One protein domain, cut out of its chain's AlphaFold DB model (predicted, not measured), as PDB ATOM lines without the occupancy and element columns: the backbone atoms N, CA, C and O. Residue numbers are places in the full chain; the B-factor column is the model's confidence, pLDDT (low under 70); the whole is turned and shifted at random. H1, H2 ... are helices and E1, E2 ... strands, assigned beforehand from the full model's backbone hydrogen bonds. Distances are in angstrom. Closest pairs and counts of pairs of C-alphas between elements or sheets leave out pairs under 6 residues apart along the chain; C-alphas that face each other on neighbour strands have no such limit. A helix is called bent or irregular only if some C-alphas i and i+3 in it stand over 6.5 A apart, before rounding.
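What this domain is: This is residues 178 to 370 of the 370 residues of an uncharacterized protein of Lentisphaerales bacterium (UniProt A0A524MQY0). One long, twisted sheet of nine strands runs the length of the domain, with two helices over one face: H1 in the hollow of the end made by E2 to E6, H2 over the other end, E7 to E9. A small two-strand sheet, E1 and E10, packs beside H2. The 193 printed residues hold two named helices and eleven named strands, in the order E1 H1 E2 E3 E4 E5 E6 H2 E7 E8 E9 E10 E11; the class is mixed, helices and strands. The large sheet, order E6 E5 E4 E3 E2 E7 E8 E9 E11, is antiparallel. The whole is only just compact, close to loose, with a radius of gyration of the C-alphas of 19.2 A and spans of 61 by 37 by 32 A.

How they stand to each other: E1, residues 178 to 180, and E10, residues 357 to 359, are antiparallel neighbours, with N 179 and O 358 2.8 A apart. H1, residues 191 to 207, is on the large sheet, which curls round it; Ala 204 and Leu 274 are its closest C-alphas to E6, residues 273 to 278, at 6.8 A. E2, residues 216 to 227, E3, residues 233 to 244, E4, residues 254 to 260, E5, residues 263 to 268, and E6 form a meander, each strand the antiparallel neighbour of the one before; within hydrogen-bond range are N 224 and O 237 at 2.9 A, N 257 and O 240 at 2.9 A, N 265 and O 258 at 2.8 A, and N 264 and O 277 at 2.8 A. H2, residues 287 to 301, is on the same face of the sheet as H1, making two layers, helices on one face of a sheet; H1 and H2 are apart. The closest C-alphas of H2 and E8, residues 325 to 332, are those of Gly 294 and Val 328, 6.6 A. E7, residues 310 to 318, E8 and E9, residues 347 to 353, form a second meander, with N 316 and O 327 2.9 A and N 328 and O 350 2.9 A apart. E7 is E2's antiparallel neighbour, with N 225 and O 315 at 3.0 A. E11, residues 364 to 366, is an edge strand beside E9, with N 349 and O 364 2.8 A apart. Every O i to N i+4 pair is within range in H2, and 11 of 13 in H1.

Where its parts are: E1 begins at C-alpha 178, (245.962, 256.063, 378.040). H1 spans 24.6 A and is only just irregular, C-alphas 199 and 202 being 6.9 A apart. E2 spans 33.1 A, E3 33.8 A, E7 23.5 A and H2 21.0 A. E11 ends at C-alpha 366, (225.422, 258.049, 378.494).

The domain as a whole: The farthest C-alphas, of Gly 213 and Ala 337, are 61.2 A apart. The printed part has no cut; the link E8 to E9, residues 333 to 346, is long. Mean pLDDT of the printed part is 78.5; 33 residues are under 70, among them 245 to 254 and 368 to 370.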
ATOM      1  N   THR A 178     245.908 257.025 376.938       92.06
ATOM      2  CA  THR A 178     245.962 256.063 378.040       92.06
ATOM      3  C   THR A 178     246.291 256.811 379.316       92.06
ATOM      4  O   THR A 178     247.244 257.589 379.351       92.06
ATOM      5  N   TYR A 179     245.513 256.567 380.362       93.94
ATOM      6  CA  TYR A 179     245.817 257.006 381.711       93.94
ATOM      7  C   TYR A 179     246.347 255.814 382.504       93.94
ATOM      8  O   TYR A 179     245.681 254.783 382.610       93.94
ATOM      9  N   ASP A 180     247.548 255.969 383.052       95.19
ATOM     10  CA  ASP A 180     248.155 255.025 383.984       95.19
ATOM     11  C   ASP A 180     248.197 255.674 385.365       95.19
ATOM     12  O   ASP A 180     248.839 256.707 385.567       95.19
ATOM     13  N   SER A 181     247.471 255.084 386.310       92.94
ATOM     14  CA  SER A 181     247.407 255.598 387.675       92.94
ATOM     15  C   SER A 181     248.646 255.280 388.515       92.94
ATOM     16  O   SER A 181     248.833 255.897 389.565       92.94
ATOM     17  N   GLY A 182     249.441 254.274 388.129       92.00
ATOM     18  CA  GLY A 182     250.447 253.649 388.993       92.00
ATOM     19  C   GLY A 182     249.868 252.932 390.227       92.00
ATOM     20  O   GLY A 182     250.625 252.429 391.058       92.00
ATOM     21  N   ILE A 183     248.538 252.881 390.377       92.38
ATOM     22  CA  ILE A 183     247.831 252.228 391.481       92.38
ATOM     23  C   ILE A 183     247.286 250.902 390.970       92.38
ATOM     24  O   ILE A 183     246.506 250.869 390.030       92.38
ATOM     25  N   GLN A 184     247.610 249.808 391.651       91.25
ATOM     26  CA  GLN A 184     247.048 248.497 391.337       91.25
ATOM     27  C   GLN A 184     245.846 248.215 392.255       91.25
ATOM     28  O   GLN A 184     246.034 247.946 393.455       91.25
ATOM     29  N   PRO A 185     244.597 248.329 391.753       88.38
ATOM     30  CA  PRO A 185     243.416 247.949 392.516       88.38
ATOM     31  C   PRO A 185     243.437 246.460 392.874       88.38
ATOM     32  O   PRO A 185     243.082 246.127 394.005       88.38
ATOM     33  N   GLY A 186     243.960 245.603 391.989       85.69
ATOM     34  CA  GLY A 186     243.955 244.151 392.164       85.69
ATOM     35  C   GLY A 186     242.595 243.540 391.828       85.69
ATOM     36  O   GLY A 186     241.745 244.211 391.248       85.69
ATOM     37  N   LEU A 187     242.400 242.266 392.170       83.75
ATOM     38  CA  LEU A 187     241.136 241.537 392.004       83.75
ATOM     39  C   LEU A 187     240.255 241.688 393.258       83.75
ATOM     40  O   LEU A 187     240.803 241.879 394.350       83.75
ATOM     41  N   PRO A 188     238.918 241.590 393.139       82.94
ATOM     42  CA  PRO A 188     238.056 241.570 394.309       82.94
ATOM     43  C   PRO A 188     238.189 240.225 395.044       82.94
ATOM     44  O   PRO A 188     238.354 239.175 394.420       82.94
ATOM     45  N   ASP A 189     238.088 240.239 396.372       84.31
ATOM     46  CA  ASP A 189     237.950 239.027 397.183       84.31
ATOM     47  C   ASP A 189     236.470 238.653 397.269       84.31
ATOM     48  O   ASP A 189     235.727 239.147 398.118       84.31
ATOM     49  N   LEU A 190     236.041 237.788 396.353       80.88
ATOM     50  CA  LEU A 190     234.684 237.239 396.314       80.88
ATOM     51  C   LEU A 190     234.618 235.815 396.892       80.88
ATOM     52  O   LEU A 190     233.606 235.123 396.754       80.88
ATOM     53  N   GLY A 191     235.684 235.383 397.577       80.81
ATOM     54  CA  GLY A 191     235.785 234.060 398.187       80.81
ATOM     55  C   GLY A 191     234.623 233.698 399.124       80.81
ATOM     56  O   GLY A 191     234.177 232.549 399.069       80.81
ATOM     57  N   PRO A 192     234.088 234.619 399.956       85.38
ATOM     58  CA  PRO A 192     232.921 234.332 400.792       85.38
ATOM     59  C   PRO A 192     231.692 233.867 400.000       85.38
ATOM     60  O   PRO A 192     231.063 232.876 400.372       85.38
ATOM     61  N   ILE A 193     231.394 234.518 398.870       79.88
ATOM     62  CA  ILE A 193     230.240 234.171 398.026       79.88
ATOM     63  C   ILE A 193     230.476 232.829 397.346       79.88
ATOM     64  O   ILE A 193     229.598 231.970 397.366       79.88
ATOM     65  N   GLN A 194     231.681 232.612 396.812       78.88
ATOM     66  CA  GLN A 194     232.030 231.353 396.159       78.88
ATOM     67  C   GLN A 194     231.896 230.157 397.114       78.88
ATOM     68  O   GLN A 194     231.354 229.126 396.723       78.88
ATOM     69  N   ARG A 195     232.328 230.291 398.378       84.62
ATOM     70  CA  ARG A 195     232.191 229.225 399.388       84.62
ATOM     71  C   ARG A 195     230.735 228.868 399.656       84.62
ATOM     72  O   ARG A 195     230.395 227.685 399.664       84.62
ATOM     73  N   VAL A 196     229.889 229.875 399.876       82.88
ATOM     74  CA  VAL A 196     228.466 229.631 400.138       82.88
ATOM     75  C   VAL A 196     227.799 229.029 398.921       82.88
ATOM     76  O   VAL A 196     227.085 228.044 399.050       82.88
ATOM     77  N   ALA A 197     228.120 229.532 397.740       76.94
ATOM     78  CA  ALA A 197     227.606 228.995 396.505       76.94
ATOM     79  C   ALA A 197     228.000 227.528 396.265       76.94
ATOM     80  O   ALA A 197     227.142 226.711 395.940       76.94
ATOM     81  N   THR A 198     229.254 227.150 396.534       79.75
ATOM     82  CA  THR A 198     229.688 225.743 396.502       79.75
ATOM     83  C   THR A 198     228.909 224.873 397.492       79.75
ATOM     84  O   THR A 198     228.509 223.764 397.142       79.75
ATOM     85  N   ALA A 199     228.658 225.361 398.712       82.56
ATOM     86  CA  ALA A 199     227.863 224.634 399.707       82.56
ATOM     87  C   ALA A 199     226.389 224.475 399.294       82.56
ATOM     88  O   ALA A 199     225.703 223.564 399.759       82.56
ATOM     89  N   ALA A 200     225.916 225.347 398.412       78.94
ATOM     90  CA  ALA A 200     224.533 225.423 397.994       78.94
ATOM     91  C   ALA A 200     224.195 224.496 396.810       78.94
ATOM     92  O   ALA A 200     223.037 224.103 396.657       78.94
ATOM     93  N   ILE A 201     225.200 224.080 396.024       79.25
ATOM     94  CA  ILE A 201     225.035 223.185 394.862       79.25
ATOM     95  C   ILE A 201     224.260 221.903 395.220       79.25
ATOM     96  O   ILE A 201     223.245 221.650 394.573       79.25
ATOM     97  N   PRO A 202     224.631 221.119 396.259       82.94
ATOM     98  CA  PRO A 202     223.903 219.890 396.584       82.94
ATOM     99  C   PRO A 202     222.454 220.145 397.010       82.94
ATOM    100  O   PRO A 202     221.600 219.275 396.860       82.94
ATOM    101  N   ILE A 203     222.169 221.315 397.584       80.62
ATOM    102  CA  ILE A 203     220.821 221.684 398.026       80.62
ATOM    103  C   ILE A 203     219.957 221.975 396.804       80.62
ATOM    104  O   ILE A 203     218.857 221.435 396.701       80.62
ATOM    105  N   ALA A 204     220.480 222.756 395.858       76.81
ATOM    106  CA  ALA A 204     219.813 223.055 394.599       76.81
ATOM    107  C   ALA A 204     219.495 221.781 393.803       76.81
ATOM    108  O   ALA A 204     218.334 221.540 393.489       76.81
ATOM    109  N   THR A 205     220.485 220.911 393.582       78.38
ATOM    110  CA  THR A 205     220.305 219.671 392.802       78.38
ATOM    111  C   THR A 205     219.373 218.652 393.465       78.38
ATOM    112  O   THR A 205     218.869 217.761 392.794       78.38
ATOM    113  N   ASN A 206     219.162 218.736 394.785       81.38
ATOM    114  CA  ASN A 206     218.229 217.860 395.505       81.38
ATOM    115  C   ASN A 206     216.818 218.450 395.635       81.38
ATOM    116  O   ASN A 206     215.869 217.702 395.865       81.38
ATOM    117  N   SER A 207     216.688 219.776 395.565       75.12
ATOM    118  CA  SER A 207     215.418 220.479 395.792       75.12
ATOM    119  C   SER A 207     214.678 220.775 394.493       75.12
ATOM    120  O   SER A 207     213.451 220.848 394.502       75.12
ATOM    121  N   ASP A 208     215.414 220.928 393.393       74.69
ATOM    122  CA  ASP A 208     214.872 221.189 392.066       74.69
ATOM    123  C   ASP A 208     214.954 219.912 391.201       74.69
ATOM    124  O   ASP A 208     216.060 219.456 390.889       74.69
ATOM    125  N   PRO A 209     213.811 219.301 390.828       75.81
ATOM    126  CA  PRO A 209     213.780 218.120 389.969       75.81
ATOM    127  C   PRO A 209     214.459 218.326 388.612       75.81
ATOM    128  O   PRO A 209     215.011 217.363 388.080       75.81
ATOM    129  N   ASP A 210     214.452 219.552 388.081       73.44
ATOM    130  CA  ASP A 210     215.053 219.873 386.782       73.44
ATOM    131  C   ASP A 210     216.584 219.971 386.870       73.44
ATOM    132  O   ASP A 210     217.275 219.884 385.856       73.44
ATOM    133  N   LEU A 211     217.130 220.101 388.084       71.50
ATOM    134  CA  LEU A 211     218.569 220.077 388.366       71.50
ATOM    135  C   LEU A 211     219.045 218.717 388.904       71.50
ATOM    136  O   LEU A 211     220.240 218.522 389.150       71.50
ATOM    137  N   ALA A 212     218.138 217.759 389.108       75.62
ATOM    138  CA  ALA A 212     218.470 216.472 389.700       75.62
ATOM    139  C   ALA A 212     219.365 215.636 388.769       75.62
ATOM    140  O   ALA A 212     218.974 215.243 387.675       75.62
ATOM    141  N   GLY A 213     220.579 215.319 389.233       71.00
ATOM    142  CA  GLY A 213     221.568 214.555 388.460       71.00
ATOM    143  C   GLY A 213     222.417 215.395 387.500       71.00
ATOM    144  O   GLY A 213     223.303 214.839 386.849       71.00
ATOM    145  N   HIS A 214     222.192 216.709 387.459       73.69
ATOM    146  CA  HIS A 214     222.972 217.656 386.672       73.69
ATOM    147  C   HIS A 214     224.141 218.243 387.479       73.69
ATOM    148  O   HIS A 214     224.087 218.363 388.706       73.69
ATOM    149  N   GLY A 215     225.233 218.577 386.784       73.50
ATOM    150  CA  GLY A 215     226.399 219.242 387.364       73.50
ATOM    151  C   GLY A 215     226.290 220.750 387.182       73.50
ATOM    152  O   GLY A 215     226.177 221.220 386.055       73.50
ATOM    153  N   LEU A 216     226.329 221.507 388.279       74.38
ATOM    154  CA  LEU A 216     226.343 222.967 388.232       74.38
ATOM    155  C   LEU A 216     227.780 223.478 388.260       74.38
ATOM    156  O   LEU A 216     228.486 223.285 389.252       74.38
ATOM    157  N   ASP A 217     228.173 224.187 387.206       74.19
ATOM    158  CA  ASP A 217     229.444 224.894 387.146       74.19
ATOM    159  C   ASP A 217     229.241 226.387 387.412       74.19
ATOM    160  O   ASP A 217     228.230 226.998 387.047       74.19
ATOM    161  N   PHE A 218     230.223 226.983 388.087       73.31
ATOM    162  CA  PHE A 218     230.257 228.423 388.301       73.31
ATOM    163  C   PHE A 218     230.375 229.128 386.948       73.31
ATOM    164  O   PHE A 218     231.327 228.879 386.207       73.31
ATOM    165  N   PHE A 219     229.412 229.997 386.632       73.75
ATOM    166  CA  PHE A 219     229.364 230.680 385.343       73.75
ATOM    167  C   PHE A 219     229.822 232.131 385.443       73.75
ATOM    168  O   PHE A 219     230.641 232.565 384.640       73.75
ATOM    169  N   SER A 220     229.278 232.885 386.398       72.69
ATOM    170  CA  SER A 220     229.692 234.266 386.622       72.69
ATOM    171  C   SER A 220     229.369 234.743 388.032       72.69
ATOM    172  O   SER A 220     228.452 234.256 388.692       72.69
ATOM    173  N   ILE A 221     230.111 235.754 388.478       75.56
ATOM    174  CA  ILE A 221     229.765 236.561 389.645       75.56
ATOM    175  C   ILE A 221     229.732 238.026 389.241       75.56
ATOM    176  O   ILE A 221     230.632 238.517 388.562       75.56
ATOM    177  N   ARG A 222     228.683 238.723 389.648       77.81
ATOM    178  CA  ARG A 222     228.518 240.156 389.489       77.81
ATOM    179  C   ARG A 222     228.501 240.787 390.868       77.81
ATOM    180  O   ARG A 222     227.790 240.335 391.760       77.81
ATOM    181  N   TYR A 223     229.286 241.834 391.015       82.75
ATOM    182  CA  TYR A 223     229.188 242.773 392.112       82.75
ATOM    183  C   TYR A 223     228.735 244.112 391.544       82.75
ATOM    184  O   TYR A 223     229.253 244.558 390.517       82.75
ATOM    185  N   GLU A 224     227.790 244.736 392.231       83.31
ATOM    186  CA  GLU A 224     227.256 246.043 391.897       83.31
ATOM    187  C   GLU A 224     227.039 246.840 393.180       83.31
ATOM    188  O   GLU A 224     226.347 246.403 394.098       83.31
ATOM    189  N   HIS A 225     227.639 248.021 393.251       84.31
ATOM    190  CA  HIS A 225     227.411 248.953 394.346       84.31
ATOM    191  C   HIS A 225     226.958 250.281 393.772       84.31
ATOM    192  O   HIS A 225     227.708 250.944 393.051       84.31
ATOM    193  N   ARG A 226     225.720 250.649 394.105       83.06
ATOM    194  CA  ARG A 226     225.115 251.925 393.738       83.06
ATOM    195  C   ARG A 226     225.273 252.931 394.869       83.06
ATOM    196  O   ARG A 226     225.052 252.628 396.045       83.06
ATOM    197  N   PHE A 227     225.626 254.148 394.493       80.25
ATOM    198  CA  PHE A 227     225.830 255.280 395.383       80.25
ATOM    199  C   PHE A 227     224.696 256.290 395.177       80.25
ATOM    200  O   PHE A 227     224.214 256.499 394.069       80.25
ATOM    201  N   GLY A 228     224.233 256.912 396.259       68.88
ATOM    202  CA  GLY A 228     223.256 258.002 396.211       68.88
ATOM    203  C   GLY A 228     223.911 259.360 395.971       68.88
ATOM    204  O   GLY A 228     225.132 259.491 396.000       68.88
ATOM    205  N   GLU A 229     223.098 260.412 395.832       59.94
ATOM    206  CA  GLU A 229     223.570 261.783 395.553       59.94
ATOM    207  C   GLU A 229     224.591 262.324 396.581       59.94
ATOM    208  O   GLU A 229     225.453 263.144 396.250       59.94
ATOM    209  N   SER A 230     224.526 261.846 397.829       57.38
ATOM    210  CA  SER A 230     225.461 262.165 398.919       57.38
ATOM    211  C   SER A 230     226.756 261.341 398.907       57.38
ATOM    212  O   SER A 230     227.600 261.539 399.780       57.38
ATOM    213  N   GLY A 231     226.922 260.413 397.961       55.38
ATOM    214  CA  GLY A 231     228.023 259.443 397.932       55.38
ATOM    215  C   GLY A 231     227.887 258.318 398.964       55.38
ATOM    216  O   GLY A 231     228.829 257.558 399.168       55.38
ATOM    217  N   SER A 232     226.738 258.210 399.637       56.66
ATOM    218  CA  SER A 232     226.421 257.092 400.530       56.66
ATOM    219  C   SER A 232     225.841 255.926 399.738       56.66
ATOM    220  O   SER A 232     225.027 256.155 398.845       56.66
ATOM    221  N   ALA A 233     226.208 254.698 400.104       60.41
ATOM    222  CA  ALA A 233     225.644 253.472 399.549       60.41
ATOM    223  C   ALA A 233     224.105 253.523 399.533       60.41
ATOM    224  O   ALA A 233     223.481 253.740 400.575       60.41
ATOM    225  N   THR A 234     223.496 253.349 398.360       66.00
ATOM    226  CA  THR A 234     222.040 253.166 398.211       66.00
ATOM    227  C   THR A 234     221.667 251.694 398.103       66.00
ATOM    228  O   THR A 234     220.542 251.331 398.441       66.00
ATOM    229  N   GLY A 235     222.617 250.846 397.703       70.75
ATOM    230  CA  GLY A 235     222.495 249.394 397.729       70.75
ATOM    231  C   GLY A 235     223.786 248.719 397.271       70.75
ATOM    232  O   GLY A 235     224.469 249.223 396.380       70.75
ATOM    233  N   VAL A 236     224.102 247.583 397.887       74.00
ATOM    234  CA  VAL A 236     225.152 246.668 397.430       74.00
ATOM    235  C   VAL A 236     224.473 245.364 397.046       74.00
ATOM    236  O   VAL A 236     223.751 244.782 397.856       74.00
ATOM    237  N   GLU A 237     224.707 244.911 395.822       78.19
ATOM    238  CA  GLU A 237     224.178 243.664 395.295       78.19
ATOM    239  C   GLU A 237     225.334 242.781 394.830       78.19
ATOM    240  O   GLU A 237     226.239 243.203 394.106       78.19
ATOM    241  N   TYR A 238     225.298 241.526 395.262       79.62
ATOM    242  CA  TYR A 238     226.154 240.488 394.716       79.62
ATOM    243  C   TYR A 238     225.263 239.400 394.150       79.62
ATOM    244  O   TYR A 238     224.413 238.878 394.873       79.62
ATOM    245  N   THR A 239     225.503 239.044 392.894       75.38
ATOM    246  CA  THR A 239     224.778 237.989 392.191       75.38
ATOM    247  C   THR A 239     225.779 236.978 391.663       75.38
ATOM    248  O   THR A 239     226.650 237.330 390.871       75.38
ATOM    249  N   ALA A 240     225.674 235.719 392.079       74.56
ATOM    250  CA  ALA A 240     226.416 234.625 391.455       74.56
ATOM    251  C   ALA A 240     225.462 233.736 390.658       74.56
ATOM    252  O   ALA A 240     224.399 233.375 391.156       74.56
ATOM    253  N   ILE A 241     225.863 233.390 389.436       71.69
ATOM    254  CA  ILE A 241     225.099 232.549 388.519       71.69
ATOM    255  C   ILE A 241     225.861 231.242 388.331       71.69
ATOM    256  O   ILE A 241     227.027 231.229 387.924       71.69
ATOM    257  N   TYR A 242     225.175 230.137 388.594       72.69
ATOM    258  CA  TYR A 242     225.646 228.793 388.281       72.69
ATOM    259  C   TYR A 242     224.783 228.229 387.174       72.69
ATOM    260  O   TYR A 242     223.558 228.347 387.216       72.69
ATOM    261  N   ARG A 243     225.425 227.616 386.186       74.94
ATOM    262  CA  ARG A 243     224.734 227.000 385.057       74.94
ATOM    263  C   ARG A 243     225.074 225.531 384.996       74.94
ATOM    264  O   ARG A 243     226.189 225.126 385.317       74.94
ATOM    265  N   ASP A 244     224.107 224.753 384.552       70.00
ATOM    266  CA  ASP A 244     224.363 223.381 384.171       70.00
ATOM    267  C   ASP A 244     225.356 223.337 383.001       70.00
ATOM    268  O   ASP A 244     225.124 223.934 381.948       70.00
ATOM    269  N   SER A 245     226.470 222.631 383.180       63.66
ATOM    270  CA  SER A 245     227.501 222.504 382.147       63.66
ATOM    271  C   SER A 245     227.202 221.472 381.068       63.66
ATOM    272  O   SER A 245     227.924 221.377 380.071       63.66
ATOM    273  N   THR A 246     226.120 220.719 381.233       62.81
ATOM    274  CA  THR A 246     225.624 219.723 380.279       62.81
ATOM    275  C   THR A 246     224.514 220.264 379.373       62.81
ATOM    276  O   THR A 246     224.265 219.690 378.310       62.81
ATOM    277  N   LEU A 247     223.894 221.394 379.734       58.69
ATOM    278  CA  LEU A 247     222.868 222.068 378.937       58.69
ATOM    279  C   LEU A 247     223.477 223.239 378.149       58.69
ATOM    280  O   LEU A 247     224.217 224.061 378.679       58.69
ATOM    281  N   SER A 248     223.159 223.335 376.854       49.31
ATOM    282  CA  SER A 248     223.599 224.440 375.987       49.31
ATOM    283  C   SER A 248     222.400 225.191 375.401       49.31
ATOM    284  O   SER A 248     221.405 224.581 375.015       49.31
ATOM    285  N   GLY A 249     222.492 226.525 375.332       46.31
ATOM    286  CA  GLY A 249     221.435 227.412 374.818       46.31
ATOM    287  C   GLY A 249     220.637 228.153 375.904       46.31
ATOM    288  O   GLY A 249     220.949 228.075 377.087       46.31
ATOM    289  N   GLY A 250     219.606 228.900 375.492       41.59
ATOM    290  CA  GLY A 250     218.789 229.774 376.357       41.59
ATOM    291  C   GLY A 250     217.872 229.071 377.370       41.59
ATOM    292  O   GLY A 250     217.140 229.756 378.071       41.59
ATOM    293  N   ASN A 251     217.927 227.737 377.455       47.06
ATOM    294  CA  ASN A 251     217.168 226.906 378.399       47.06
ATOM    295  C   ASN A 251     218.059 226.310 379.507       47.06
ATOM    296  O   ASN A 251     217.676 225.324 380.127       47.06
ATOM    297  N   ALA A 252     219.278 226.822 379.705       51.44
ATOM    298  CA  ALA A 252     220.169 226.315 380.746       51.44
ATOM    299  C   ALA A 252     219.603 226.655 382.135       51.44
ATOM    300  O   ALA A 252     219.771 227.778 382.615       51.44
ATOM    301  N   THR A 253     218.941 225.680 382.761       62.59
ATOM    302  CA  THR A 253     218.528 225.723 384.162       62.59
ATOM    303  C   THR A 253     219.759 225.932 385.043       62.59
ATOM    304  O   THR A 253     220.837 225.368 384.827       62.59
ATOM    305  N   GLY A 254     219.623 226.828 386.011       68.31
ATOM    306  CA  GLY A 254     220.707 227.259 386.876       68.31
ATOM    307  C   GLY A 254     220.169 227.820 388.181       68.31
ATOM    308  O   GLY A 254     218.955 227.863 388.397       68.31
ATOM    309  N   ILE A 255     221.079 228.260 389.041       73.56
ATOM    310  CA  ILE A 255     220.726 228.928 390.293       73.56
ATOM    311  C   ILE A 255     221.336 230.317 390.348       73.56
ATOM    312  O   ILE A 255     222.484 230.521 389.936       73.56
ATOM    313  N   ASP A 256     220.557 231.226 390.918       80.44
ATOM    314  CA  ASP A 256     220.967 232.585 391.223       80.44
ATOM    315  C   ASP A 256     221.165 232.716 392.733       80.44
ATOM    316  O   ASP A 256     220.393 232.184 393.542       80.44
ATOM    317  N   ILE A 257     222.231 233.409 393.121       79.44
ATOM    318  CA  ILE A 257     222.587 233.640 394.519       79.44
ATOM    319  C   ILE A 257     222.692 235.134 394.749       79.44
ATOM    320  O   ILE A 257     223.632 235.754 394.258       79.44
ATOM    321  N   ASP A 258     221.773 235.670 395.548       83.31
ATOM    322  CA  ASP A 258     221.750 237.079 395.933       83.31
ATOM    323  C   ASP A 258     222.286 237.253 397.355       83.31
ATOM    324  O   ASP A 258     221.780 236.625 398.286       83.31
ATOM    325  N   LEU A 259     223.255 238.146 397.566       80.19
ATOM    326  CA  LEU A 259     223.701 238.515 398.914       80.19
ATOM    327  C   LEU A 259     222.970 239.765 399.421       80.19
ATOM    328  O   LEU A 259     222.966 240.791 398.744       80.19
ATOM    329  N   ARG A 260     222.415 239.709 400.640       80.94
ATOM    330  CA  ARG A 260     221.846 240.871 401.350       80.94
ATOM    331  C   ARG A 260     222.276 240.861 402.813       80.94
ATOM    332  O   ARG A 260     222.071 239.854 403.483       80.94
ATOM    333  N   ASP A 261     222.869 241.952 403.297       75.75
ATOM    334  CA  ASP A 261     223.263 242.152 404.708       75.75
ATOM    335  C   ASP A 261     224.092 241.004 405.341       75.75
ATOM    336  O   ASP A 261     224.044 240.807 406.551       75.75
ATOM    337  N   SER A 262     224.835 240.235 404.531       81.81
ATOM    338  CA  SER A 262     225.582 239.004 404.891       81.81
ATOM    339  C   SER A 262     224.810 237.679 404.862       81.81
ATOM    340  O   SER A 262     225.360 236.640 405.222       81.81
ATOM    341  N   THR A 263     223.575 237.662 404.362       83.88
ATOM    342  CA  THR A 263     222.839 236.428 404.052       83.88
ATOM    343  C   THR A 263     222.784 236.207 402.547       83.88
ATOM    344  O   THR A 263     222.313 237.064 401.800       83.88
ATOM    345  N   ALA A 264     223.268 235.055 402.091       86.62
ATOM    346  CA  ALA A 264     223.096 234.597 400.722       86.62
ATOM    347  C   ALA A 264     221.730 233.922 400.579       86.62
ATOM    348  O   ALA A 264     221.384 233.043 401.370       86.62
ATOM    349  N   TYR A 265     220.979 234.309 399.557       86.31
ATOM    350  CA  TYR A 265     219.678 233.764 399.200       86.31
ATOM    351  C   TYR A 265     219.793 233.054 397.862       86.31
ATOM    352  O   TYR A 265     220.078 233.677 396.842       86.31
ATOM    353  N   LEU A 266     219.541 231.752 397.876       84.75
ATOM    354  CA  LEU A 266     219.497 230.927 396.685       84.75
ATOM    355  C   LEU A 266     218.104 230.901 396.087       84.75
ATOM    356  O   LEU A 266     217.121 230.633 396.792       84.75
ATOM    357  N   LYS A 267     218.046 231.076 394.772       83.75
ATOM    358  CA  LYS A 267     216.811 231.013 394.006       83.75
ATOM    359  C   LYS A 267     216.996 230.195 392.736       83.75
ATOM    360  O   LYS A 267     218.089 230.148 392.169       83.75
ATOM    361  N   THR A 268     215.914 229.577 392.279       76.25
ATOM    362  CA  THR A 268     215.811 229.151 390.879       76.25
ATOM    363  C   THR A 268     215.804 230.391 389.983       76.25
ATOM    364  O   THR A 268     215.431 231.478 390.433       76.25
ATOM    365  N   GLN A 269     216.150 230.247 388.704       69.62
ATOM    366  CA  GLN A 269     216.043 231.354 387.734       69.62
ATOM    367  C   GLN A 269     214.600 231.855 387.536       69.62
ATOM    368  O   GLN A 269     214.381 232.979 387.092       69.62
ATOM    369  N   GLU A 270     213.597 231.059 387.916       71.69
ATOM    370  CA  GLU A 270     212.190 231.480 387.961       71.69
ATOM    371  C   GLU A 270     211.848 232.306 389.223       71.69
ATOM    372  O   GLU A 270     210.708 232.731 389.413       71.69
ATOM    373  N   GLY A 271     212.827 232.544 390.103       73.56
ATOM    374  CA  GLY A 271     212.693 233.336 391.326       73.56
ATOM    375  C   GLY A 271     212.205 232.554 392.549       73.56
ATOM    376  O   GLY A 271     211.968 233.155 393.602       73.56
ATOM    377  N   GLY A 272     212.064 231.228 392.448       79.94
ATOM    378  CA  GLY A 272     211.655 230.369 393.556       79.94
ATOM    379  C   GLY A 272     212.753 230.261 394.612       79.94
ATOM    380  O   GLY A 272     213.872 229.871 394.302       79.94
ATOM    381  N   SER A 273     212.451 230.596 395.868       84.56
ATOM    382  CA  SER A 273     213.417 230.496 396.971       84.56
ATOM    383  C   SER A 273     213.746 229.035 397.281       84.56
ATOM    384  O   SER A 273     212.844 228.257 397.585       84.56
ATOM    385  N   LEU A 274     215.036 228.689 397.288       81.06
ATOM    386  CA  LEU A 274     215.514 227.334 397.579       81.06
ATOM    387  C   LEU A 274     216.143 227.233 398.969       81.06
ATOM    388  O   LEU A 274     215.863 226.302 399.722       81.06
ATOM    389  N   TRP A 275     217.014 228.182 399.313       85.12
ATOM    390  CA  TRP A 275     217.826 228.111 400.525       85.12
ATOM    391  C   TRP A 275     218.380 229.485 400.902       85.12
ATOM    392  O   TRP A 275     218.438 230.394 400.078       85.12
ATOM    393  N   SER A 276     218.807 229.640 402.152       88.06
ATOM    394  CA  SER A 276     219.532 230.826 402.594       88.06
ATOM    395  C   SER A 276     220.541 230.473 403.676       88.06
ATOM    396  O   SER A 276     220.251 229.633 404.530       88.06
ATOM    397  N   SER A 277     221.686 231.152 403.680       86.31
ATOM    398  CA  SER A 277     222.702 231.015 404.725       86.31
ATOM    399  C   SER A 277     223.481 232.297 404.914       86.31
ATOM    400  O   SER A 277     223.736 233.026 403.958       86.31
ATOM    401  N   GLU A 278     223.921 232.528 406.143       88.62
ATOM    402  CA  GLU A 278     224.944 233.530 406.415       88.62
ATOM    403  C   GLU A 278     226.244 233.159 405.691       88.62
ATOM    404  O   GLU A 278     226.586 231.974 405.565       88.62
ATOM    405  N   ILE A 279     226.945 234.174 405.187       86.31
ATOM    406  CA  ILE A 279     228.272 234.015 404.596       86.31
ATOM    407  C   ILE A 279     229.356 234.168 405.667       86.31
ATOM    408  O   ILE A 279     229.247 234.985 406.579       86.31
ATOM    409  N   ASP A 280     230.429 233.389 405.545       84.38
ATOM    410  CA  ASP A 280     231.602 233.524 406.411       84.38
ATOM    411  C   ASP A 280     232.568 234.575 405.842       84.38
ATOM    412  O   ASP A 280     233.304 234.311 404.878       84.38
ATOM    413  N   GLY A 281     232.547 235.761 406.452       83.06
ATOM    414  CA  GLY A 281     233.329 236.931 406.058       83.06
ATOM    415  C   GLY A 281     232.637 237.817 405.019       83.06
ATOM    416  O   GLY A 281     231.668 237.424 404.384       83.06
ATOM    417  N   GLU A 282     233.157 239.029 404.832       80.75
ATOM    418  CA  GLU A 282     232.615 240.008 403.882       80.75
ATOM    419  C   GLU A 282     233.402 239.992 402.563       80.75
ATOM    420  O   GLU A 282     234.641 240.002 402.604       80.75
ATOM    421  N   PRO A 283     232.732 239.993 401.394       83.81
ATOM    422  CA  PRO A 283     233.401 240.179 400.114       83.81
ATOM    423  C   PRO A 283     234.081 241.551 400.065       83.81
ATOM    424  O   PRO A 283     233.510 242.547 400.506       83.81
ATOM    425  N   LYS A 284     235.294 241.631 399.506       86.50
ATOM    426  CA  LYS A 284     236.060 242.887 399.458       86.50
ATOM    427  C   LYS A 284     236.322 243.328 398.033       86.50
ATOM    428  O   LYS A 284     236.981 242.631 397.269       86.50
ATOM    429  N   VAL A 285     235.887 244.538 397.710       87.06
ATOM    430  CA  VAL A 285     236.167 245.200 396.432       87.06
ATOM    431  C   VAL A 285     237.029 246.437 396.706       87.06
ATOM    432  O   VAL A 285     236.769 247.152 397.674       87.06
ATOM    433  N   PRO A 286     238.074 246.723 395.905       90.19
ATOM    434  CA  PRO A 286     238.960 247.870 396.122       90.19
ATOM    435  C   PRO A 286     238.321 249.211 395.699       90.19
ATOM    436  O   PRO A 286     238.958 250.017 395.018       90.19
ATOM    437  N   GLU A 287     237.079 249.477 396.117       89.88
ATOM    438  CA  GLU A 287     236.252 250.620 395.693       89.88
ATOM    439  C   GLU A 287     236.979 251.963 395.811       89.88
ATOM    440  O   GLU A 287     237.008 252.740 394.861       89.88
ATOM    441  N   GLY A 288     237.641 252.219 396.944       90.38
ATOM    442  CA  GLY A 288     238.362 253.477 397.161       90.38
ATOM    443  C   GLY A 288     239.479 253.717 396.140       90.38
ATOM    444  O   GLY A 288     239.661 254.843 395.676       90.38
ATOM    445  N   LYS A 289     240.191 252.656 395.730       93.75
ATOM    446  CA  LYS A 289     241.215 252.749 394.677       93.75
ATOM    447  C   LYS A 289     240.568 252.980 393.313       93.75
ATOM    448  O   LYS A 289     241.032 253.834 392.566       93.75
ATOM    449  N   LEU A 290     239.492 252.256 393.002       92.94
ATOM    450  CA  LEU A 290     238.758 252.392 391.737       92.94
ATOM    451  C   LEU A 290     238.178 253.800 391.570       92.94
ATOM    452  O   LEU A 290     238.320 254.408 390.508       92.94
ATOM    453  N   MET A 291     237.619 254.356 392.646       92.31
ATOM    454  CA  MET A 291     237.130 255.728 392.681       92.31
ATOM    455  C   MET A 291     238.269 256.728 392.418       92.31
ATOM    456  O   MET A 291     238.167 257.615 391.573       92.31
ATOM    457  N   GLN A 292     239.403 256.569 393.102       93.69
ATOM    458  CA  GLN A 292     240.554 257.447 392.896       93.69
ATOM    459  C   GLN A 292     241.071 257.396 391.448       93.69
ATOM    460  O   GLN A 292     241.361 258.443 390.862       93.69
ATOM    461  N   ILE A 293     241.173 256.196 390.868       94.19
ATOM    462  CA  ILE A 293     241.645 255.993 389.493       94.19
ATOM    463  C   ILE A 293     240.677 256.631 388.498       94.19
ATOM    464  O   ILE A 293     241.120 257.410 387.655       94.19
ATOM    465  N   GLY A 294     239.373 256.368 388.626       92.62
ATOM    466  CA  GLY A 294     238.351 256.916 387.732       92.62
ATOM    467  C   GLY A 294     238.314 258.447 387.741       92.62
ATOM    468  O   GLY A 294     238.393 259.068 386.682       92.62
ATOM    469  N   LEU A 295     238.301 259.072 388.927       92.50
ATOM    470  CA  LEU A 295     238.353 260.537 389.052       92.50
ATOM    471  C   LEU A 295     239.616 261.129 388.411       92.50
ATOM    472  O   LEU A 295     239.553 262.146 387.713       92.50
ATOM    473  N   SER A 296     240.766 260.498 388.644       93.25
ATOM    474  CA  SER A 296     242.046 260.981 388.116       93.25
ATOM    475  C   SER A 296     242.137 260.802 386.596       93.25
ATOM    476  O   SER A 296     242.639 261.684 385.906       93.25
ATOM    477  N   ALA A 297     241.579 259.717 386.055       93.19
ATOM    478  CA  ALA A 297     241.498 259.491 384.616       93.19
ATOM    479  C   ALA A 297     240.620 260.547 383.925       93.19
ATOM    480  O   ALA A 297     241.072 261.181 382.972       93.19
ATOM    481  N   ILE A 298     239.407 260.804 384.442       90.44
ATOM    482  CA  ILE A 298     238.500 261.821 383.874       90.44
ATOM    483  C   ILE A 298     239.161 263.199 383.894       90.44
ATOM    484  O   ILE A 298     239.187 263.878 382.872       90.44
ATOM    485  N   THR A 299     239.729 263.604 385.032       88.88
ATOM    486  CA  THR A 299     240.397 264.912 385.166       88.88
ATOM    487  C   THR A 299     241.670 265.013 384.315       88.88
ATOM    488  O   THR A 299     242.017 266.102 383.869       88.88
ATOM    489  N   SER A 300     242.353 263.900 384.032       90.38
ATOM    490  CA  SER A 300     243.498 263.865 383.115       90.38
ATOM    491  C   SER A 300     243.071 264.008 381.649       90.38
ATOM    492  O   SER A 300     243.697 264.742 380.881       90.38
ATOM    493  N   PHE A 301     242.009 263.314 381.233       86.88
ATOM    494  CA  PHE A 301     241.510 263.384 379.859       86.88
ATOM    495  C   PHE A 301     240.753 264.688 379.579       86.88
ATOM    496  O   PHE A 301     240.887 265.259 378.491       86.88
ATOM    497  N   TRP A 302     240.027 265.206 380.562       87.19
ATOM    498  CA  TRP A 302     239.284 266.457 380.474       87.19
ATOM    499  C   TRP A 302     239.560 267.332 381.711       87.19
ATOM    500  O   TRP A 302     238.752 267.360 382.640       87.19
ATOM    501  N   PRO A 303     240.676 268.090 381.730       85.44
ATOM    502  CA  PRO A 303     241.070 268.950 382.858       85.44
ATOM    503  C   PRO A 303     240.035 269.999 383.284       85.44
ATOM    504  O   PRO A 303     240.064 270.483 384.413       85.44
ATOM    505  N   GLN A 304     239.107 270.349 382.392       82.31
ATOM    506  CA  GLN A 304     237.973 271.233 382.661       82.31
ATOM    507  C   GLN A 304     236.894 270.599 383.560       82.31
ATOM    508  O   GLN A 304     236.056 271.307 384.128       82.31
ATOM    509  N   ILE A 305     236.894 269.272 383.702       84.88
ATOM    510  CA  ILE A 305     235.970 268.533 384.561       84.88
ATOM    511  C   ILE A 305     236.608 268.384 385.936       84.88
ATOM    512  O   ILE A 305     237.372 267.463 386.193       84.88
ATOM    513  N   HIS A 306     236.294 269.302 386.846       85.62
ATOM    514  CA  HIS A 306     236.752 269.191 388.229       85.62
ATOM    515  C   HIS A 306     236.065 268.029 388.955       85.62
ATOM    516  O   HIS A 306     234.857 267.840 388.817       85.62
ATOM    517  N   SER A 307     236.805 267.319 389.810       83.38
ATOM    518  CA  SER A 307     236.280 266.199 390.609       83.38
ATOM    519  C   SER A 307     235.062 266.573 391.461       83.38
ATOM    520  O   SER A 307     234.171 265.756 391.646       83.38
ATOM    521  N   SER A 308     234.955 267.829 391.909       84.44
ATOM    522  CA  SER A 308     233.793 268.338 392.652       84.44
ATOM    523  C   SER A 308     232.486 268.353 391.847       84.44
ATOM    524  O   SER A 308     231.413 268.525 392.423       84.44
ATOM    525  N   ARG A 309     232.565 268.226 390.516       84.00
ATOM    526  CA  ARG A 309     231.415 268.168 389.601       84.00
ATOM    527  C   ARG A 309     230.969 266.741 389.302       84.00
ATOM    528  O   ARG A 309     229.981 266.569 388.598       84.00
ATOM    529  N   LEU A 310     231.683 265.750 389.821       85.50
ATOM    530  CA  LEU A 310     231.386 264.340 389.639       85.50
ATOM    531  C   LEU A 310     230.812 263.778 390.941       85.50
ATOM    532  O   LEU A 310     231.288 264.091 392.035       85.50
ATOM    533  N   SER A 311     229.778 262.953 390.838       86.88
ATOM    534  CA  SER A 311     229.403 261.997 391.884       86.88
ATOM    535  C   SER A 311     229.675 260.599 391.371       86.88
ATOM    536  O   SER A 311     229.341 260.291 390.234       86.88
ATOM    537  N   LEU A 312     230.290 259.757 392.198       86.38
ATOM    538  CA  LEU A 312     230.309 258.326 391.931       86.38
ATOM    539  C   LEU A 312     228.862 257.825 391.994       86.38
ATOM    540  O   LEU A 312     228.156 258.164 392.940       86.38
ATOM    541  N   GLU A 313     228.437 257.077 390.985       86.44
ATOM    542  CA  GLU A 313     227.096 256.482 390.915       86.44
ATOM    543  C   GLU A 313     227.147 254.981 391.103       86.44
ATOM    544  O   GLU A 313     226.292 254.414 391.775       86.44
ATOM    545  N   GLU A 314     228.134 254.332 390.493       85.38
ATOM    546  CA  GLU A 314     228.137 252.884 390.403       85.38
ATOM    547  C   GLU A 314     229.555 252.339 390.257       85.38
ATOM    548  O   GLU A 314     230.395 252.915 389.557       85.38
ATOM    549  N   ILE A 315     229.809 251.204 390.899       84.69
ATOM    550  CA  ILE A 315     230.936 250.332 390.574       84.69
ATOM    551  C   ILE A 315     230.370 248.951 390.268       84.69
ATOM    552  O   ILE A 315     229.690 248.359 391.106       84.69
ATOM    553  N   VAL A 316     230.692 248.432 389.083       82.19
ATOM    554  CA  VAL A 316     230.315 247.085 388.650       82.19
ATOM    555  C   VAL A 316     231.564 246.268 388.357       82.19
ATOM    556  O   VAL A 316     232.489 246.714 387.672       82.19
ATOM    557  N   CYS A 317     231.583 245.033 388.841       80.00
ATOM    558  CA  CYS A 317     232.569 244.032 388.460       80.00
ATOM    559  C   CYS A 317     231.834 242.769 388.023       80.00
ATOM    560  O   CYS A 317     231.053 242.217 388.799       80.00
ATOM    561  N   THR A 318     232.090 242.317 386.796       65.50
ATOM    562  CA  THR A 318     231.573 241.048 386.280       65.50
ATOM    563  C   THR A 318     232.750 240.111 386.069       65.50
ATOM    564  O   THR A 318     233.659 240.434 385.314       65.50
ATOM    565  N   ASP A 319     232.709 238.991 386.775       62.34
ATOM    566  CA  ASP A 319     233.642 237.868 386.802       62.34
ATOM    567  C   ASP A 319     235.145 238.188 386.595       62.34
ATOM    568  O   ASP A 319     235.627 238.260 385.456       62.34
ATOM    569  N   PRO A 320     235.935 238.267 387.684       51.53
ATOM    570  CA  PRO A 320     237.385 238.434 387.601       51.53
ATOM    571  C   PRO A 320     238.130 237.256 386.947       51.53
ATOM    572  O   PRO A 320     239.306 237.415 386.621       51.53
ATOM    573  N   MET A 321     237.506 236.083 386.760       49.00
ATOM    574  CA  MET A 321     238.163 234.940 386.107       49.00
ATOM    575  C   MET A 321     238.276 235.090 384.587       49.00
ATOM    576  O   MET A 321     239.124 234.437 383.980       49.00
ATOM    577  N   PHE A 322     237.466 235.960 383.974       48.72
ATOM    578  CA  PHE A 322     237.459 236.151 382.520       48.72
ATOM    579  C   PHE A 322     237.708 237.601 382.087       48.72
ATOM    580  O   PHE A 322     238.055 237.822 380.927       48.72
ATOM    581  N   TRP A 323     237.582 238.583 382.992       56.31
ATOM    582  CA  TRP A 323     237.754 240.002 382.668       56.31
ATOM    583  C   TRP A 323     238.585 240.723 383.740       56.31
ATOM    584  O   TRP A 323     238.160 240.906 384.876       56.31
ATOM    585  N   GLU A 324     239.776 241.200 383.367       76.81
ATOM    586  CA  GLU A 324     240.693 241.962 384.237       76.81
ATOM    587  C   GLU A 324     240.272 243.439 384.395       76.81
ATOM    588  O   GLU A 324     241.118 244.337 384.436       76.81
ATOM    589  N   THR A 325     238.965 243.723 384.433       84.12
ATOM    590  CA  THR A 325     238.442 245.097 384.402       84.12
ATOM    591  C   THR A 325     237.252 245.320 385.327       84.12
ATOM    592  O   THR A 325     236.433 244.434 385.551       84.12
ATOM    593  N   TYR A 326     237.143 246.549 385.813       86.38
ATOM    594  CA  TYR A 326     236.022 247.101 386.557       86.38
ATOM    595  C   TYR A 326     235.318 248.144 385.697       86.38
ATOM    596  O   TYR A 326     235.977 248.863 384.941       86.38
ATOM    597  N   SER A 327     234.002 248.256 385.840       87.62
ATOM    598  CA  SER A 327     233.247 249.404 385.348       87.62
ATOM    599  C   SER A 327     233.014 250.379 386.501       87.62
ATOM    600  O   SER A 327     232.569 249.977 387.577       87.62
ATOM    601  N   VAL A 328     233.377 251.644 386.305       89.12
ATOM    602  CA  VAL A 328     233.218 252.715 387.295       89.12
ATOM    603  C   VAL A 328     232.441 253.848 386.641       89.12
ATOM    604  O   VAL A 328     232.917 254.428 385.668       89.12
ATOM    605  N   THR A 329     231.279 254.185 387.191       88.19
ATOM    606  CA  THR A 329     230.366 255.174 386.612       88.19
ATOM    607  C   THR A 329     230.276 256.414 387.488       88.19
ATOM    608  O   THR A 329     230.006 256.331 388.688       88.19
ATOM    609  N   TYR A 330     230.452 257.582 386.872       87.50
ATOM    610  CA  TYR A 330     230.259 258.886 387.502       87.50
ATOM    611  C   TYR A 330     229.101 259.636 386.866       87.50
ATOM    612  O   TYR A 330     228.988 259.665 385.648       87.50
ATOM    613  N   ARG A 331     228.298 260.334 387.664       85.56
ATOM    614  CA  ARG A 331     227.341 261.329 387.178       85.56
ATOM    615  C   ARG A 331     227.961 262.711 387.186       85.56
ATOM    616  O   ARG A 331     228.586 263.134 388.164       85.56
ATOM    617  N   LEU A 332     227.735 263.439 386.103       82.75
ATOM    618  CA  LEU A 332     228.081 264.840 386.001       82.75
ATOM    619  C   LEU A 332     226.967 265.714 386.593       82.75
ATOM    620  O   LEU A 332     225.836 265.715 386.122       82.75
ATOM    621  N   LYS A 333     227.298 266.509 387.613       80.44
ATOM    622  CA  LYS A 333     226.320 267.337 388.343       80.44
ATOM    623  C   LYS A 333     225.913 268.616 387.609       80.44
ATOM    624  O   LYS A 333     224.911 269.230 387.955       80.44
ATOM    625  N   VAL A 334     226.730 269.083 386.667       73.81
ATOM    626  CA  VAL A 334     226.549 270.375 385.990       73.81
ATOM    627  C   VAL A 334     227.055 270.313 384.557       73.81
ATOM    628  O   VAL A 334     228.053 269.652 384.282       73.81
ATOM    629  N   GLN A 335     226.424 271.071 383.663       72.75
ATOM    630  CA  GLN A 335     226.874 271.189 382.279       72.75
ATOM    631  C   GLN A 335     228.290 271.773 382.188       72.75
ATOM    632  O   GLN A 335     228.653 272.686 382.939       72.75
ATOM    633  N   ILE A 336     229.077 271.295 381.222       73.75
ATOM    634  CA  ILE A 336     230.403 271.842 380.912       73.75
ATOM    635  C   ILE A 336     230.419 272.277 379.449       73.75
ATOM    636  O   ILE A 336     230.465 271.448 378.551       73.75
ATOM    637  N   ALA A 337     230.382 273.593 379.220       61.28
ATOM    638  CA  ALA A 337     230.210 274.189 377.891       61.28
ATOM    639  C   ALA A 337     231.269 273.750 376.858       61.28
ATOM    640  O   ALA A 337     230.956 273.638 375.678       61.28
ATOM    641  N   ASP A 338     232.491 273.453 377.308       63.97
ATOM    642  CA  ASP A 338     233.626 273.107 376.441       63.97
ATOM    643  C   ASP A 338     233.793 271.592 376.213       63.97
ATOM    644  O   ASP A 338     234.798 271.146 375.652       63.97
ATOM    645  N   VAL A 339     232.841 270.773 376.672       64.25
ATOM    646  CA  VAL A 339     232.809 269.326 376.420       64.25
ATOM    647  C   VAL A 339     231.463 268.996 375.795       64.25
ATOM    648  O   VAL A 339     230.440 269.009 376.471       64.25
ATOM    649  N   ALA A 340     231.466 268.688 374.498       59.38
ATOM    650  CA  ALA A 340     230.242 268.475 373.723       59.38
ATOM    651  C   ALA A 340     229.317 267.396 374.323       59.38
ATOM    652  O   ALA A 340     228.102 267.509 374.199       59.38
ATOM    653  N   GLN A 341     229.879 266.387 375.005       63.78
ATOM    654  CA  GLN A 341     229.127 265.300 375.648       63.78
ATOM    655  C   GLN A 341     228.685 265.593 377.100       63.78
ATOM    656  O   GLN A 341     227.984 264.782 377.691       63.78
ATOM    657  N   ALA A 342     229.084 266.718 377.704       67.50
ATOM    658  CA  ALA A 342     228.923 266.984 379.139       67.50
ATOM    659  C   ALA A 342     227.645 267.778 379.467       67.50
ATOM    660  O   ALA A 342     227.709 268.924 379.935       67.50
ATOM    661  N   ALA A 343     226.482 267.176 379.219       70.38
ATOM    662  CA  ALA A 343     225.207 267.699 379.706       70.38
ATOM    663  C   ALA A 343     225.037 267.421 381.220       70.38
ATOM    664  O   ALA A 343     225.722 266.559 381.776       70.38
ATOM    665  N   PRO A 344     224.160 268.153 381.933       70.94
ATOM    666  CA  PRO A 344     223.784 267.775 383.293       70.94
ATOM    667  C   PRO A 344     223.243 266.342 383.322       70.94
ATOM    668  O   PRO A 344     222.594 265.909 382.372       70.94
ATOM    669  N   ASP A 345     223.526 265.627 384.406       76.56
ATOM    670  CA  ASP A 345     223.116 264.243 384.653       76.56
ATOM    671  C   ASP A 345     223.714 263.187 383.717       76.56
ATOM    672  O   ASP A 345     223.445 262.000 383.902       76.56
ATOM    673  N   THR A 346     224.593 263.569 382.784       81.88
ATOM    674  CA  THR A 346     225.332 262.607 381.962       81.88
ATOM    675  C   THR A 346     226.141 261.650 382.837       81.88
ATOM    676  O   THR A 346     226.875 262.070 383.737       81.88
ATOM    677  N   LEU A 347     226.017 260.358 382.543       83.69
ATOM    678  CA  LEU A 347     226.811 259.297 383.141       83.69
ATOM    679  C   LEU A 347     228.086 259.086 382.324       83.69
ATOM    680  O   LEU A 347     228.041 259.004 381.099       83.69
ATOM    681  N   ILE A 348     229.214 258.986 383.011       87.12
ATOM    682  CA  ILE A 348     230.537 258.718 382.462       87.12
ATOM    683  C   ILE A 348     230.959 257.356 383.002       87.12
ATOM    684  O   ILE A 348     231.320 257.246 384.174       87.12
ATOM    685  N   GLU A 349     230.879 256.324 382.169       89.88
ATOM    686  CA  GLU A 349     231.315 254.967 382.500       89.88
ATOM    687  C   GLU A 349     232.765 254.770 382.049       89.88
ATOM    688  O   GLU A 349     233.117 255.074 380.910       89.88
ATOM    689  N   LEU A 350     233.614 254.254 382.935       92.06
ATOM    690  CA  LEU A 350     235.023 253.987 382.666       92.06
ATOM    691  C   LEU A 350     235.346 252.517 382.887       92.06
ATOM    692  O   LEU A 350     234.968 251.939 383.906       92.06
ATOM    693  N   ARG A 351     236.154 251.951 381.988       90.69
ATOM    694  CA  ARG A 351     236.791 250.646 382.187       90.69
ATOM    695  C   ARG A 351     238.148 250.822 382.861       90.69
ATOM    696  O   ARG A 351     239.071 251.391 382.282       90.69
ATOM    697  N   VAL A 352     238.260 250.336 384.095       90.94
ATOM    698  CA  VAL A 352     239.489 250.374 384.899       90.94
ATOM    699  C   VAL A 352     240.074 248.973 384.976       90.94
ATOM    700  O   VAL A 352     239.426 248.068 385.494       90.94
ATOM    701  N   THR A 353     241.297 248.767 384.493       90.19
ATOM    702  CA  THR A 353     241.939 247.448 384.599       90.19
ATOM    703  C   THR A 353     242.381 247.143 386.034       90.19
ATOM    704  O   THR A 353     242.573 248.043 386.856       90.19
ATOM    705  N   THR A 354     242.629 245.873 386.346       88.38
ATOM    706  CA  THR A 354     243.199 245.432 387.638       88.38
ATOM    707  C   THR A 354     244.596 246.002 387.911       88.38
ATOM    708  O   THR A 354     245.010 246.092 389.071       88.38
ATOM    709  N   ASN A 355     245.284 246.451 386.855       90.31
ATOM    710  CA  ASN A 355     246.564 247.159 386.899       90.31
ATOM    711  C   ASN A 355     246.418 248.689 386.975       90.31
ATOM    712  O   ASN A 355     247.425 249.386 387.044       90.31
ATOM    713  N   GLY A 356     245.188 249.211 386.977       90.31
ATOM    714  CA  GLY A 356     244.897 250.634 387.135       90.31
ATOM    715  C   GLY A 356     245.081 251.473 385.875       90.31
ATOM    716  O   GLY A 356     245.356 252.672 385.988       90.31
ATOM    717  N   LEU A 357     244.932 250.853 384.701       92.31
ATOM    718  CA  LEU A 357     244.909 251.536 383.410       92.31
ATOM    719  C   LEU A 357     243.478 251.903 383.020       92.31
ATOM    720  O   LEU A 357     242.544 251.141 383.278       92.31
ATOM    721  N   VAL A 358     243.338 253.039 382.343       91.38
ATOM    722  CA  VAL A 358     242.096 253.477 381.702       91.38
ATOM    723  C   VAL A 358     242.425 253.952 380.293       91.38
ATOM    724  O   VAL A 358     243.319 254.781 380.108       91.38
ATOM    725  N   LEU A 359     241.708 253.442 379.297       87.81
ATOM    726  CA  LEU A 359     241.833 253.892 377.913       87.81
ATOM    727  C   LEU A 359     240.689 254.852 377.602       87.81
ATOM    728  O   LEU A 359     239.531 254.527 377.833       87.81
ATOM    729  N   GLU A 360     241.003 256.019 377.041       85.31
ATOM    730  CA  GLU A 360     239.999 257.028 376.685       85.31
ATOM    731  C   GLU A 360     238.925 256.469 375.743       85.31
ATOM    732  O   GLU A 360     237.750 256.781 375.899       85.31
ATOM    733  N   LYS A 361     239.316 255.607 374.795       81.31
ATOM    734  CA  LYS A 361     238.391 254.954 373.853       81.31
ATOM    735  C   LYS A 361     237.372 254.022 374.522       81.31
ATOM    736  O   LYS A 361     236.362 253.717 373.903       81.31
ATOM    737  N   ASP A 362     237.645 253.579 375.748       83.56
ATOM    738  CA  ASP A 362     236.784 252.670 376.505       83.56
ATOM    739  C   ASP A 362     235.913 253.446 377.519       83.56
ATOM    740  O   ASP A 362     235.264 252.839 378.372       83.56
ATOM    741  N   ILE A 363     235.921 254.787 377.458       83.94
ATOM    742  CA  ILE A 363     235.050 255.655 378.255       83.94
ATOM    743  C   ILE A 363     233.754 255.903 377.492       83.94
ATOM    744  O   ILE A 363     233.760 256.380 376.356       83.94
ATOM    745  N   GLU A 364     232.631 255.644 378.151       80.50
ATOM    746  CA  GLU A 364     231.303 255.841 377.587       80.50
ATOM    747  C   GLU A 364     230.599 257.017 378.252       80.50
ATOM    748  O   GLU A 364     230.582 257.141 379.473       80.50
ATOM    749  N   TRP A 365     229.962 257.854 377.440       81.44
ATOM    750  CA  TRP A 365     229.106 258.939 377.904       81.44
ATOM    751  C   TRP A 365     227.665 258.550 377.604       81.44
ATOM    752  O   TRP A 365     227.311 258.358 376.440       81.44
ATOM    753  N   ARG A 366     226.836 258.406 378.635       78.44
ATOM    754  CA  ARG A 366     225.422 258.049 378.494       78.44
ATOM    755  C   ARG A 366     224.563 259.204 378.986       78.44
ATOM    756  O   ARG A 366     224.681 259.632 380.134       78.44
ATOM    757  N   GLY A 367     223.703 259.718 378.111       70.88
ATOM    758  CA  GLY A 367     222.623 260.600 378.540       70.88
ATOM    759  C   GLY A 367     221.693 259.849 379.492       70.88
ATOM    760  O   GLY A 367     221.522 258.636 379.374       70.88
ATOM    761  N   THR A 368     221.090 260.551 380.446       58.53
ATOM    762  CA  THR A 368     219.931 260.022 381.171       58.53
ATOM    763  C   THR A 368     218.718 260.118 380.258       58.53
ATOM    764  O   THR A 368     217.886 261.010 380.428       58.53
ATOM    765  N   ASP A 369     218.637 259.245 379.260       43.31
ATOM    766  CA  ASP A 369     217.378 259.055 378.551       43.31
ATOM    767  C   ASP A 369     216.376 258.494 379.570       43.31
ATOM    768  O   ASP A 369     216.568 257.416 380.139       43.31
ATOM    769  N   ARG A 370     215.362 259.306 379.873       33.84
ATOM    770  CA  ARG A 370     214.133 258.879 380.539       33.84
ATOM    771  C   ARG A 370     213.115 258.455 379.501       33.84
ATOM    772  O   ARG A 370     213.006 259.178 378.485       33.84
TER     773      ARG A 370